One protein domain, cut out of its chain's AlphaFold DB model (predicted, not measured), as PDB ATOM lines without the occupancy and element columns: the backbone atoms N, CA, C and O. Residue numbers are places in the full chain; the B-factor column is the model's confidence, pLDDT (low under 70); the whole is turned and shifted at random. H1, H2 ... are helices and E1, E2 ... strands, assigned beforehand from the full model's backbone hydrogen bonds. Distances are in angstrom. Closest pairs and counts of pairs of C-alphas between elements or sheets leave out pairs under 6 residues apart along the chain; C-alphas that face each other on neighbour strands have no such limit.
ATOM      1  N   GLU A  66     283.041 197.308 329.476       48.00
ATOM      2  CA  GLU A  66     284.333 197.834 329.038       48.00
ATOM      3  C   GLU A  66     284.141 199.270 328.524       48.00
ATOM      4  O   GLU A  66     283.532 199.501 327.480       48.00
ATOM      5  N   LEU A  67     284.621 200.260 329.281       50.34
ATOM      6  CA  LEU A  67     284.496 201.672 328.913       50.34
ATOM      7  C   LEU A  67     285.553 202.048 327.867       50.34
ATOM      8  O   LEU A  67     286.738 202.181 328.176       50.34
ATOM      9  N   VAL A  68     285.112 202.266 326.629       62.69
ATOM     10  CA  VAL A  68     285.957 202.716 325.518       62.69
ATOM     11  C   VAL A  68     285.958 204.244 325.472       62.69
ATOM     12  O   VAL A  68     284.903 204.876 325.439       62.69
ATOM     13  N   VAL A  69     287.147 204.852 325.451       58.53
ATOM     14  CA  VAL A  69     287.320 206.312 325.377       58.53
ATOM     15  C   VAL A  69     287.795 206.704 323.979       58.53
ATOM     16  O   VAL A  69     288.943 206.465 323.611       58.53
ATOM     17  N   VAL A  70     286.919 207.338 323.201       66.06
ATOM     18  CA  VAL A  70     287.191 207.789 321.830       66.06
ATOM     19  C   VAL A  70     287.468 209.291 321.821       66.06
ATOM     20  O   VAL A  70     286.669 210.091 322.309       66.06
ATOM     21  N   LYS A  71     288.591 209.710 321.227       57.75
ATOM     22  CA  LYS A  71     288.882 211.131 320.992       57.75
ATOM     23  C   LYS A  71     288.235 211.585 319.682       57.75
ATOM     24  O   LYS A  71     288.676 211.206 318.601       57.75
ATOM     25  N   MET A  72     287.199 212.407 319.791       68.81
ATOM     26  CA  MET A  72     286.485 213.006 318.663       68.81
ATOM     27  C   MET A  72     287.381 214.017 317.929       68.81
ATOM     28  O   MET A  72     288.227 214.675 318.539       68.81
ATOM     29  N   GLY A  73     287.152 214.211 316.624       45.84
ATOM     30  CA  GLY A  73     287.940 215.135 315.787       45.84
ATOM     31  C   GLY A  73     287.899 216.611 316.219       45.84
ATOM     32  O   GLY A  73     288.773 217.384 315.850       45.84
ATOM     33  N   ASN A  74     286.934 216.996 317.061       69.12
ATOM     34  CA  ASN A  74     286.847 218.318 317.697       69.12
ATOM     35  C   ASN A  74     287.659 218.433 319.011       69.12
ATOM     36  O   ASN A  74     287.486 219.388 319.765       69.12
ATOM     37  N   GLY A  75     288.495 217.439 319.325       55.91
ATOM     38  CA  GLY A  75     289.338 217.395 320.520       55.91
ATOM     39  C   GLY A  75     288.642 216.926 321.803       55.91
ATOM     40  O   GLY A  75     289.337 216.684 322.791       55.91
ATOM     41  N   ARG A  76     287.312 216.758 321.811       50.19
ATOM     42  CA  ARG A  76     286.572 216.225 322.969       50.19
ATOM     43  C   ARG A  76     286.757 214.712 323.095       50.19
ATOM     44  O   ARG A  76     286.929 214.010 322.102       50.19
ATOM     45  N   LEU A  77     286.674 214.202 324.320       57.97
ATOM     46  CA  LEU A  77     286.579 212.766 324.586       57.97
ATOM     47  C   LEU A  77     285.099 212.369 324.671       57.97
ATOM     48  O   LEU A  77     284.320 213.056 325.332       57.97
ATOM     49  N   LYS A  78     284.733 211.269 324.013       60.75
ATOM     50  CA  LYS A  78     283.463 210.556 324.175       60.75
ATOM     51  C   LYS A  78     283.770 209.230 324.869       60.75
ATOM     52  O   LYS A  78     284.674 208.520 324.435       60.75
ATOM     53  N   ILE A  79     283.050 208.915 325.939       62.69
ATOM     54  CA  ILE A  79     283.163 207.631 326.639       62.69
ATOM     55  C   ILE A  79     281.923 206.815 326.286       62.69
ATOM     56  O   ILE A  79     280.808 207.293 326.475       62.69
ATOM     57  N   THR A  80     282.124 205.616 325.753       56.88
ATOM     58  CA  THR A  80     281.063 204.676 325.366       56.88
ATOM     59  C   THR A  80     281.254 203.369 326.115       56.88
ATOM     60  O   THR A  80     282.343 202.791 326.070       56.88
ATOM     61  N   ALA A  81     280.207 202.876 326.772       54.62
ATOM     62  CA  ALA A  81     280.190 201.497 327.239       54.62
ATOM     63  C   ALA A  81     280.143 200.555 326.026       54.62
ATOM     64  O   ALA A  81     279.384 200.779 325.085       54.62
ATOM     65  N   LYS A  82     280.985 199.524 326.033       53.81
ATOM     66  CA  LYS A  82     280.986 198.457 325.032       53.81
ATOM     67  C   LYS A  82     280.166 197.297 325.587       53.81
ATOM     68  O   LYS A  82     280.631 196.583 326.476       53.81
ATOM     69  N   ASP A  83     278.943 197.147 325.086       50.31
ATOM     70  CA  ASP A  83     277.982 196.149 325.565       50.31
ATOM     71  C   ASP A  83     278.445 194.720 325.243       50.31
ATOM     72  O   ASP A  83     278.206 194.176 324.165       50.31
ATOM     73  N   SER A 100     265.437 209.018 322.962       63.88
ATOM     74  CA  SER A 100     266.198 210.236 323.243       63.88
ATOM     75  C   SER A 100     265.524 211.028 324.365       63.88
ATOM     76  O   SER A 100     264.555 211.764 324.164       63.88
ATOM     77  N   GLU A 101     266.012 210.839 325.588       80.06
ATOM     78  CA  GLU A 101     265.533 211.588 326.745       80.06
ATOM     79  C   GLU A 101     265.994 213.054 326.675       80.06
ATOM     80  O   GLU A 101     266.904 213.401 325.922       80.06
ATOM     81  N   THR A 102     265.357 213.958 327.424       83.75
ATOM     82  CA  THR A 102     265.671 215.398 327.350       83.75
ATOM     83  C   THR A 102     266.166 215.925 328.685       83.75
ATOM     84  O   THR A 102     265.497 215.809 329.709       83.75
ATOM     85  N   CYS A 103     267.350 216.540 328.679       87.56
ATOM     86  CA  CYS A 103     267.979 217.021 329.902       87.56
ATOM     87  C   CYS A 103     267.183 218.187 330.518       87.56
ATOM     88  O   CYS A 103     267.150 219.281 329.952       87.56
ATOM     89  N   ILE A 104     266.634 218.015 331.722       86.81
ATOM     90  CA  ILE A 104     265.752 218.987 332.401       86.81
ATOM     91  C   ILE A 104     266.366 220.392 332.583       86.81
ATOM     92  O   ILE A 104     265.636 221.387 332.638       86.81
ATOM     93  N   LYS A 105     267.705 220.504 332.638       84.56
ATOM     94  CA  LYS A 105     268.424 221.787 332.780       84.56
ATOM     95  C   LYS A 105     268.556 222.574 331.463       84.56
ATOM     96  O   LYS A 105     268.298 223.773 331.465       84.56
ATOM     97  N   CYS A 106     268.914 221.931 330.345       87.25
ATOM     98  CA  CYS A 106     269.208 222.602 329.063       87.25
ATOM     99  C   CYS A 106     268.268 222.249 327.898       87.25
ATOM    100  O   CYS A 106     268.393 222.832 326.826       87.25
ATOM    101  N   LYS A 107     267.356 221.288 328.082       87.12
ATOM    102  CA  LYS A 107     266.464 220.704 327.064       87.12
ATOM    103  C   LYS A 107     267.158 220.015 325.876       87.12
ATOM    104  O   LYS A 107     266.477 219.628 324.932       87.12
ATOM    105  N   ARG A 108     268.484 219.819 325.914       87.75
ATOM    106  CA  ARG A 108     269.212 219.018 324.913       87.75
ATOM    107  C   ARG A 108     268.680 217.579 324.931       87.75
ATOM    108  O   ARG A 108     268.533 217.008 326.016       87.75
ATOM    109  N   GLN A 109     268.409 217.016 323.753       86.19
ATOM    110  CA  GLN A 109     268.208 215.575 323.600       86.19
ATOM    111  C   GLN A 109     269.516 214.849 323.914       86.19
ATOM    112  O   GLN A 109     270.591 215.251 323.464       86.19
ATOM    113  N   ILE A 110     269.408 213.824 324.742       84.50
ATOM    114  CA  ILE A 110     270.499 212.941 325.111       84.50
ATOM    115  C   ILE A 110     270.457 211.783 324.122       84.50
ATOM    116  O   ILE A 110     269.415 211.140 323.962       84.50
ATOM    117  N   ASP A 111     271.565 211.554 323.426       80.50
ATOM    118  CA  ASP A 111     271.684 210.424 322.508       80.50
ATOM    119  C   ASP A 111     271.752 209.123 323.321       80.50
ATOM    120  O   ASP A 111     272.314 209.110 324.415       80.50
ATOM    121  N   GLY A 112     271.229 208.008 322.796       73.50
ATOM    122  CA  GLY A 112     271.173 206.730 323.532       73.50
ATOM    123  C   GLY A 112     272.538 206.144 323.941       73.50
ATOM    124  O   GLY A 112     272.588 205.206 324.728       73.50
ATOM    125  N   GLU A 113     273.634 206.707 323.425       72.81
ATOM    126  CA  GLU A 113     275.024 206.361 323.753       72.81
ATOM    127  C   GLU A 113     275.666 207.289 324.809       72.81
ATOM    128  O   GLU A 113     276.807 207.062 325.211       72.81
ATOM    129  N   GLU A 114     274.995 208.368 325.229       73.94
ATOM    130  CA  GLU A 114     275.499 209.299 326.246       73.94
ATOM    131  C   GLU A 114     275.022 208.929 327.656       73.94
ATOM    132  O   GLU A 114     273.864 208.588 327.878       73.94
ATOM    133  N   LEU A 115     275.898 209.089 328.653       76.75
ATOM    134  CA  LEU A 115     275.535 208.877 330.055       76.75
ATOM    135  C   LEU A 115     274.559 209.956 330.562       76.75
ATOM    136  O   LEU A 115     274.855 211.158 330.543       76.75
ATOM    137  N   PHE A 116     273.425 209.507 331.100       83.00
ATOM    138  CA  PHE A 116     272.428 210.335 331.776       83.00
ATOM    139  C   PHE A 116     272.089 209.823 333.174       83.00
ATOM    140  O   PHE A 116     272.270 208.653 333.507       83.00
ATOM    141  N   PHE A 117     271.572 210.733 333.997       83.19
ATOM    142  CA  PHE A 117     271.195 210.475 335.381       83.19
ATOM    143  C   PHE A 117     269.716 210.816 335.577       83.19
ATOM    144  O   PHE A 117     269.304 211.949 335.313       83.19
ATOM    145  N   HIS A 118     268.919 209.854 336.049       82.88
ATOM    146  CA  HIS A 118     267.551 210.109 336.506       82.88
ATOM    147  C   HIS A 118     267.564 210.831 337.859       82.88
ATOM    148  O   HIS A 118     268.303 210.448 338.768       82.88
ATOM    149  N   LEU A 119     266.702 211.836 338.036       78.38
ATOM    150  CA  LEU A 119     266.432 212.388 339.365       78.38
ATOM    151  C   LEU A 119     265.824 211.308 340.281       78.38
ATOM    152  O   LEU A 119     264.893 210.614 339.863       78.38
ATOM    153  N   PRO A 120     266.266 211.192 341.552       74.19
ATOM    154  CA  PRO A 120     265.707 210.212 342.476       74.19
ATOM    155  C   PRO A 120     264.180 210.278 342.616       74.19
ATOM    156  O   PRO A 120     263.563 211.345 342.557       74.19
ATOM    157  N   ILE A 121     263.576 209.110 342.841       73.44
ATOM    158  CA  ILE A 121     262.136 208.955 343.108       73.44
ATOM    159  C   ILE A 121     261.788 209.466 344.520       73.44
ATOM    160  O   ILE A 121     260.723 210.034 344.737       73.44
ATOM    161  N   ASP A 122     262.712 209.308 345.472       73.56
ATOM    162  CA  ASP A 122     262.641 209.872 346.826       73.56
ATOM    163  C   ASP A 122     262.529 211.414 346.757       73.56
ATOM    164  O   ASP A 122     263.439 212.063 346.226       73.56
ATOM    165  N   PRO A 123     261.448 212.028 347.284       72.62
ATOM    166  CA  PRO A 123     261.181 213.454 347.111       72.62
ATOM    167  C   PRO A 123     262.148 214.353 347.888       72.62
ATOM    168  O   PRO A 123     262.358 215.496 347.486       72.62
ATOM    169  N   ASP A 124     262.776 213.873 348.965       72.88
ATOM    170  CA  ASP A 124     263.751 214.656 349.731       72.88
ATOM    171  C   ASP A 124     265.141 214.589 349.094       72.88
ATOM    172  O   ASP A 124     265.850 215.601 349.039       72.88
ATOM    173  N   ARG A 125     265.500 213.449 348.487       72.94
ATOM    174  CA  ARG A 125     266.655 213.369 347.581       72.94
ATOM    175  C   ARG A 125     266.438 214.193 346.317       72.94
ATOM    176  O   ARG A 125     267.357 214.903 345.922       72.94
ATOM    177  N   ARG A 126     265.239 214.173 345.721       78.81
ATOM    178  CA  ARG A 126     264.882 214.997 344.553       78.81
ATOM    179  C   ARG A 126     264.950 216.490 344.884       78.81
ATOM    180  O   ARG A 126     265.636 217.226 344.179       78.81
ATOM    181  N   ARG A 127     264.355 216.920 346.011       78.44
ATOM    182  CA  ARG A 127     264.499 218.280 346.572       78.44
ATOM    183  C   ARG A 127     265.961 218.671 346.781       78.44
ATOM    184  O   ARG A 127     266.331 219.817 346.531       78.44
ATOM    185  N   THR A 128     266.785 217.742 347.262       76.44
ATOM    186  CA  THR A 128     268.215 217.982 347.478       76.44
ATOM    187  C   THR A 128     268.936 218.156 346.147       76.44
ATOM    188  O   THR A 128     269.548 219.197 345.944       76.44
ATOM    189  N   TRP A 129     268.820 217.207 345.216       78.88
ATOM    190  CA  TRP A 129     269.485 217.259 343.912       78.88
ATOM    191  C   TRP A 129     269.057 218.456 343.065       78.88
ATOM    192  O   TRP A 129     269.917 219.173 342.558       78.88
ATOM    193  N   GLY A 130     267.758 218.744 342.956       81.25
ATOM    194  CA  GLY A 130     267.293 219.884 342.165       81.25
ATOM    195  C   GLY A 130     267.742 221.238 342.725       81.25
ATOM    196  O   GLY A 130     268.045 222.128 341.935       81.25
ATOM    197  N   LYS A 131     267.941 221.379 344.048       80.50
ATOM    198  CA  LYS A 131     268.639 222.548 344.623       80.50
ATOM    199  C   LYS A 131     270.089 222.677 344.137       80.50
ATOM    200  O   LYS A 131     270.531 223.791 343.893       80.50
ATOM    201  N   ILE A 132     270.824 221.569 343.989       80.12
ATOM    202  CA  ILE A 132     272.212 221.567 343.474       80.12
ATOM    203  C   ILE A 132     272.227 221.926 341.976       80.12
ATOM    204  O   ILE A 132     273.110 222.638 341.512       80.12
ATOM    205  N   LEU A 133     271.225 221.459 341.230       81.75
ATOM    206  CA  LEU A 133     271.083 221.654 339.783       81.75
ATOM    207  C   LEU A 133     270.480 223.020 339.389       81.75
ATOM    208  O   LEU A 133     270.448 223.341 338.200       81.75
ATOM    209  N   GLY A 134     269.989 223.811 340.349       82.44
ATOM    210  CA  GLY A 134     269.315 225.093 340.102       82.44
ATOM    211  C   GLY A 134     267.874 224.973 339.583       82.44
ATOM    212  O   GLY A 134     267.369 225.890 338.938       82.44
ATOM    213  N   LEU A 135     267.201 223.844 339.828       82.12
ATOM    214  CA  LEU A 135     265.814 223.607 339.417       82.12
ATOM    215  C   LEU A 135     264.826 224.280 340.386       82.12
ATOM    216  O   LEU A 135     265.002 224.240 341.605       82.12
ATOM    217  N   SER A 136     263.752 224.871 339.851       80.94
ATOM    218  CA  SER A 136     262.677 225.435 340.676       80.94
ATOM    219  C   SER A 136     261.911 224.334 341.416       80.94
ATOM    220  O   SER A 136     261.828 223.199 340.948       80.94
ATOM    221  N   TYR A 137     261.317 224.668 342.568       75.75
ATOM    222  CA  TYR A 137     260.525 223.706 343.344       75.75
ATOM    223  C   TYR A 137     259.377 223.102 342.532       75.75
ATOM    224  O   TYR A 137     259.148 221.900 342.591       75.75
ATOM    225  N   GLU A 138     258.730 223.928 341.715       75.12
ATOM    226  CA  GLU A 138     257.737 223.499 340.739       75.12
ATOM    227  C   GLU A 138     258.308 222.441 339.785       75.12
ATOM    228  O   GLU A 138     257.797 221.332 339.775       75.12
ATOM    229  N   LYS A 139     259.434 222.698 339.100       72.50
ATOM    230  CA  LYS A 139     260.073 221.716 338.196       72.50
ATOM    231  C   LYS A 139     260.531 220.425 338.881       72.50
ATOM    232  O   LYS A 139     260.651 219.411 338.210       72.50
ATOM    233  N   MET A 140     260.810 220.443 340.186       71.62
ATOM    234  CA  MET A 140     261.130 219.224 340.948       71.62
ATOM    235  C   MET A 140     259.889 218.378 341.286       71.62
ATOM    236  O   MET A 140     260.033 217.204 341.621       71.62
ATOM    237  N   MET A 141     258.693 218.972 341.256       67.12
ATOM    238  CA  MET A 141     257.445 218.376 341.754       67.12
ATOM    239  C   MET A 141     256.345 218.261 340.683       67.12
ATOM    240  O   MET A 141     255.373 217.545 340.895       67.12
ATOM    241  N   SER A 142     256.481 218.941 339.539       63.56
ATOM    242  CA  SER A 142     255.510 218.978 338.435       63.56
ATOM    243  C   SER A 142     255.460 217.688 337.613       63.56
ATOM    244  O   SER A 142     254.678 217.578 336.671       63.56
ATOM    245  N   THR A 143     256.324 216.727 337.920       51.38
ATOM    246  CA  THR A 143     256.599 215.554 337.098       51.38
ATOM    247  C   THR A 143     256.203 214.273 337.820       51.38
ATOM    248  O   THR A 143     256.934 213.705 338.631       51.38
ATOM    249  N   ASN A 144     255.021 213.781 337.438       51.06
ATOM    250  CA  ASN A 144     254.494 212.460 337.801       51.06
ATOM    251  C   ASN A 144     255.292 211.305 337.137       51.06
ATOM    252  O   ASN A 144     254.944 210.134 337.267       51.06
ATOM    253  N   SER A 145     256.350 211.641 336.391       49.88
ATOM    254  CA  SER A 145     257.315 210.758 335.746       49.88
ATOM    255  C   SER A 145     258.516 210.466 336.654       49.88
ATOM    256  O   SER A 145     259.146 211.361 337.220       49.88
ATOM    257  N   ALA A 146     258.925 209.199 336.709       50.44
ATOM    258  CA  ALA A 146     260.221 208.786 337.258       50.44
ATOM    259  C   ALA A 146     261.374 208.964 336.237       50.44
ATOM    260  O   ALA A 146     262.357 208.233 336.283       50.44
ATOM    261  N   CYS A 147     261.227 209.904 335.294       54.19
ATOM    262  CA  CYS A 147     262.008 209.983 334.051       54.19
ATOM    263  C   CYS A 147     262.603 211.378 333.788       54.19
ATOM    264  O   CYS A 147     262.935 211.708 332.656       54.19
ATOM    265  N   ASP A 148     262.712 212.221 334.815       74.56
ATOM    266  CA  ASP A 148     263.333 213.538 334.687       74.56
ATOM    267  C   ASP A 148     264.853 213.373 334.689       74.56
ATOM    268  O   ASP A 148     265.435 213.044 335.729       74.56
ATOM    269  N   THR A 149     265.498 213.570 333.537       84.44
ATOM    270  CA  THR A 149     266.913 213.217 333.370       84.44
ATOM    271  C   THR A 149     267.836 214.387 333.102       84.44
ATOM    272  O   THR A 149     267.429 215.506 332.782       84.44
ATOM    273  N   ILE A 150     269.119 214.143 333.353       86.69
ATOM    274  CA  ILE A 150     270.192 215.131 333.349       86.69
ATOM    275  C   ILE A 150     271.356 214.519 332.566       86.69
ATOM    276  O   ILE A 150     271.827 213.438 332.916       86.69
ATOM    277  N   CYS A 151     271.833 215.196 331.519       88.31
ATOM    278  CA  CYS A 151     273.009 214.739 330.771       88.31
ATOM    279  C   CYS A 151     274.287 214.869 331.618       88.31
ATOM    280  O   CYS A 151     274.356 215.744 332.495       88.31
ATOM    281  N   SER A 152     275.307 214.045 331.341       84.69
ATOM    282  CA  SER A 152     276.533 214.011 332.156       84.69
ATOM    283  C   SER A 152     277.167 215.393 332.348       84.69
ATOM    284  O   SER A 152     277.553 215.719 333.466       84.69
ATOM    285  N   ASP A 153     277.177 216.269 331.336       85.44
ATOM    286  CA  ASP A 153     277.681 217.649 331.459       85.44
ATOM    287  C   ASP A 153     277.016 218.433 332.610       85.44
ATOM    288  O   ASP A 153     277.692 218.930 333.505       85.44
ATOM    289  N   HIS A 154     275.683 218.496 332.655       86.81
ATOM    290  CA  HIS A 154     274.961 219.285 333.662       86.81
ATOM    291  C   HIS A 154     274.982 218.658 335.056       86.81
ATOM    292  O   HIS A 154     274.958 219.371 336.063       86.81
ATOM    293  N   PHE A 155     275.035 217.329 335.115       83.38
ATOM    294  CA  PHE A 155     275.221 216.601 336.360       83.38
ATOM    295  C   PHE A 155     276.638 216.828 336.915       83.38
ATOM    296  O   PHE A 155     276.810 217.065 338.111       83.38
ATOM    297  N   THR A 156     277.650 216.854 336.046       80.31
ATOM    298  CA  THR A 156     279.056 217.045 336.431       80.31
ATOM    299  C   THR A 156     279.405 218.492 336.748       80.31
ATOM    300  O   THR A 156     280.152 218.709 337.694       80.31
ATOM    301  N   GLU A 157     278.799 219.487 336.093       83.00
ATOM    302  CA  GLU A 157     278.822 220.884 336.555       83.00
ATOM    303  C   GLU A 157     278.329 221.008 338.005       83.00
ATOM    304  O   GLU A 157     278.975 221.641 338.838       83.00
ATOM    305  N   ALA A 158     277.185 220.388 338.312       80.38
ATOM    306  CA  ALA A 158     276.564 220.437 339.632       80.38
ATOM    307  C   ALA A 158     277.409 219.706 340.696       80.38
ATOM    308  O   ALA A 158     277.562 220.198 341.819       80.38
ATOM    309  N   CYS A 159     278.016 218.572 340.330       73.06
ATOM    310  CA  CYS A 159     278.956 217.846 341.185       73.06
ATOM    311  C   CYS A 159     280.281 218.601 341.381       73.06
ATOM    312  O   CYS A 159     280.808 218.611 342.491       73.06
ATOM    313  N   LEU A 160     280.797 219.280 340.356       73.94
ATOM    314  CA  LEU A 160     282.012 220.088 340.444       73.94
ATOM    315  C   LEU A 160     281.791 221.311 341.341       73.94
ATOM    316  O   LEU A 160     282.571 221.543 342.260       73.94
ATOM    317  N   PHE A 161     280.695 222.044 341.121       75.00
ATOM    318  CA  PHE A 161     280.360 223.263 341.860       75.00
ATOM    319  C   PHE A 161     280.154 223.022 343.363       75.00
ATOM    320  O   PHE A 161     280.577 223.842 344.174       75.00
ATOM    321  N   LYS A 162     279.513 221.907 343.749       70.69
ATOM    322  CA  LYS A 162     279.198 221.620 345.161       70.69
ATOM    323  C   LYS A 162     280.173 220.662 345.853       70.69
ATOM    324  O   LYS A 162     280.358 220.766 347.065       70.69
ATOM    325  N   TYR A 163     280.755 219.720 345.115       65.81
ATOM    326  CA  TYR A 163     281.512 218.593 345.672       65.81
ATOM    327  C   TYR A 163     282.924 218.432 345.076       65.81
ATOM    328  O   TYR A 163     283.653 217.534 345.486       65.81
ATOM    329  N   GLY A 164     283.333 219.277 344.123       68.12
ATOM    330  CA  GLY A 164     284.678 219.263 343.533       68.12
ATOM    331  C   GLY A 164     284.968 218.125 342.542       68.12
ATOM    332  O   GLY A 164     286.073 218.066 342.004       68.12
ATOM    333  N   TYR A 165     284.009 217.237 342.263       66.75
ATOM    334  CA  TYR A 165     284.202 216.135 341.312       66.75
ATOM    335  C   TYR A 165     284.136 216.638 339.868       66.75
ATOM    336  O   TYR A 165     283.120 217.175 339.433       66.75
ATOM    337  N   ASN A 166     285.213 216.433 339.109       67.38
ATOM    338  CA  ASN A 166     285.247 216.739 337.680       67.38
ATOM    339  C   ASN A 166     284.497 215.683 336.845       67.38
ATOM    340  O   ASN A 166     284.198 214.584 337.321       67.38
ATOM    341  N   LYS A 167     284.223 216.012 335.574       67.75
ATOM    342  CA  LYS A 167     283.462 215.154 334.653       67.75
ATOM    343  C   LYS A 167     284.015 213.726 334.567       67.75
ATOM    344  O   LYS A 167     283.266 212.775 334.766       67.75
ATOM    345  N   THR A 168     285.328 213.577 334.392       61.72
ATOM    346  CA  THR A 168     285.980 212.261 334.308       61.72
ATOM    347  C   THR A 168     285.835 211.432 335.586       61.72
ATOM    348  O   THR A 168     285.657 210.222 335.488       61.72
ATOM    349  N   SER A 169     285.845 212.043 336.777       59.38
ATOM    350  CA  SER A 169     285.623 211.315 338.041       59.38
ATOM    351  C   SER A 169     284.218 210.721 338.115       59.38
ATOM    352  O   SER A 169     284.049 209.586 338.542       59.38
ATOM    353  N   VAL A 170     283.210 211.475 337.676       60.34
ATOM    354  CA  VAL A 170     281.802 211.048 337.686       60.34
ATOM    355  C   VAL A 170     281.514 210.020 336.590       60.34
ATOM    356  O   VAL A 170     280.805 209.053 336.834       60.34
ATOM    357  N   GLU A 171     282.110 210.157 335.405       62.81
ATOM    358  CA  GLU A 171     281.981 209.149 334.339       62.81
ATOM    359  C   GLU A 171     282.744 207.847 334.667       62.81
ATOM    360  O   GLU A 171     282.365 206.784 334.189       62.81
ATOM    361  N   THR A 172     283.760 207.897 335.544       59.06
ATOM    362  CA  THR A 172     284.507 206.708 336.018       59.06
ATOM    363  C   THR A 172     283.918 206.081 337.295       59.06
ATOM    364  O   THR A 172     284.194 204.916 337.591       59.06
ATOM    365  N   HIS A 173     283.149 206.829 338.098       53.12
ATOM    366  CA  HIS A 173     282.692 206.390 339.431       53.12
ATOM    367  C   HIS A 173     281.172 206.501 339.677       53.12
ATOM    368  O   HIS A 173     280.706 206.067 340.730       53.12
TER     369      HIS A 173
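What this domain is: This is residues 66 to 83 and 100 to 173 of the 835 residues of the protein "THAP-type domain-containing protein" of Steinernema carpocapsae (UniProt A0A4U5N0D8). A short two-strand ladder of E3 and E4 sits in the middle, with H1 and H3 meeting at nearly a right angle beside it; H2 packs on H1 toward one end of the longest axis, and H4 packs on H3. At the other end of that axis a longer hairpin of E1 and E2 forms its own small sheet, reaching the rest of the printed part loosely, near H4. The printed part has 92 residues, with four named helices and four named strands in the order E1, E2, E3, H1, H2, E4, H3, H4. Both sheets, E1 - E2 and E3 - E4, are antiparallel, and the class is mixed, helices and strands. The whole is compact, with a radius of gyration of the C-alphas of 14.0 A and spans of 40 by 29 by 23 A.

Where its parts are: E1, residues 66 to 71, begins at C-alpha 66 (284.333, 197.834, 329.038) and is 16.2 A long. E2, residues 77 to 82, is 15.4 A long. E3, residues 116 to 118, and E4, residues 149 to 151, each measure 6.8 A. H3, the longest helix, covers residues 152 to 163 over 15.1 A, from C-alpha 152 (276.533, 214.011, 332.156). H1 is residues 123 to 133, 14.8 A; H2 is residues 137 to 141, 6.4 A. H4, residues 167 to 173, is 10.0 A long and ends at C-alpha 173 (282.692, 206.390, 339.431).

How they stand to each other: The hairpin E1 and E2 is antiparallel at 152 degrees, with N 70 and O 78 2.8 A apart, within hydrogen-bond range. E1 is apart from H4, while the closest C-alphas of E2 and H4, those of Ile 79 and Glu 171, are 7.9 A apart. E3 and E4 are antiparallel at 157 degrees, with N 117 and O 150 2.9 A apart, within hydrogen-bond range. The closest C-alphas of E3 and H3, those of Phe 116 and Ser 152, are 5.5 A apart. H3 touches H4, closest at the C-alphas of Thr 156 and Lys 167, 5.1 A, about perpendicular at 89 degrees. H3 also touches H1, closest at the C-alphas of Leu 133 and Ala 158, 5.6 A, about perpendicular at 88 degrees. H1 touches H2, closest at the C-alphas of Gly 130 and Met 140, 6.3 A. In H1, H2, H3 and H4 every O i to N i+4 pair is within hydrogen-bond range.

The domain as a whole: The two C-alphas farthest apart, those of Gly 73 and Asp 124, are 41.7 A apart. Residues 84 to 99 are not printed, and C-alphas 83 and 100 are 18.5 A apart across this cut. Residues 100 to 115 hold no named element. Of the links that are printed whole, none is long. The mean pLDDT of the printed part is 71.3; residues 66 to 83, 100, 141 to 147 and 163 to 173 are under 70.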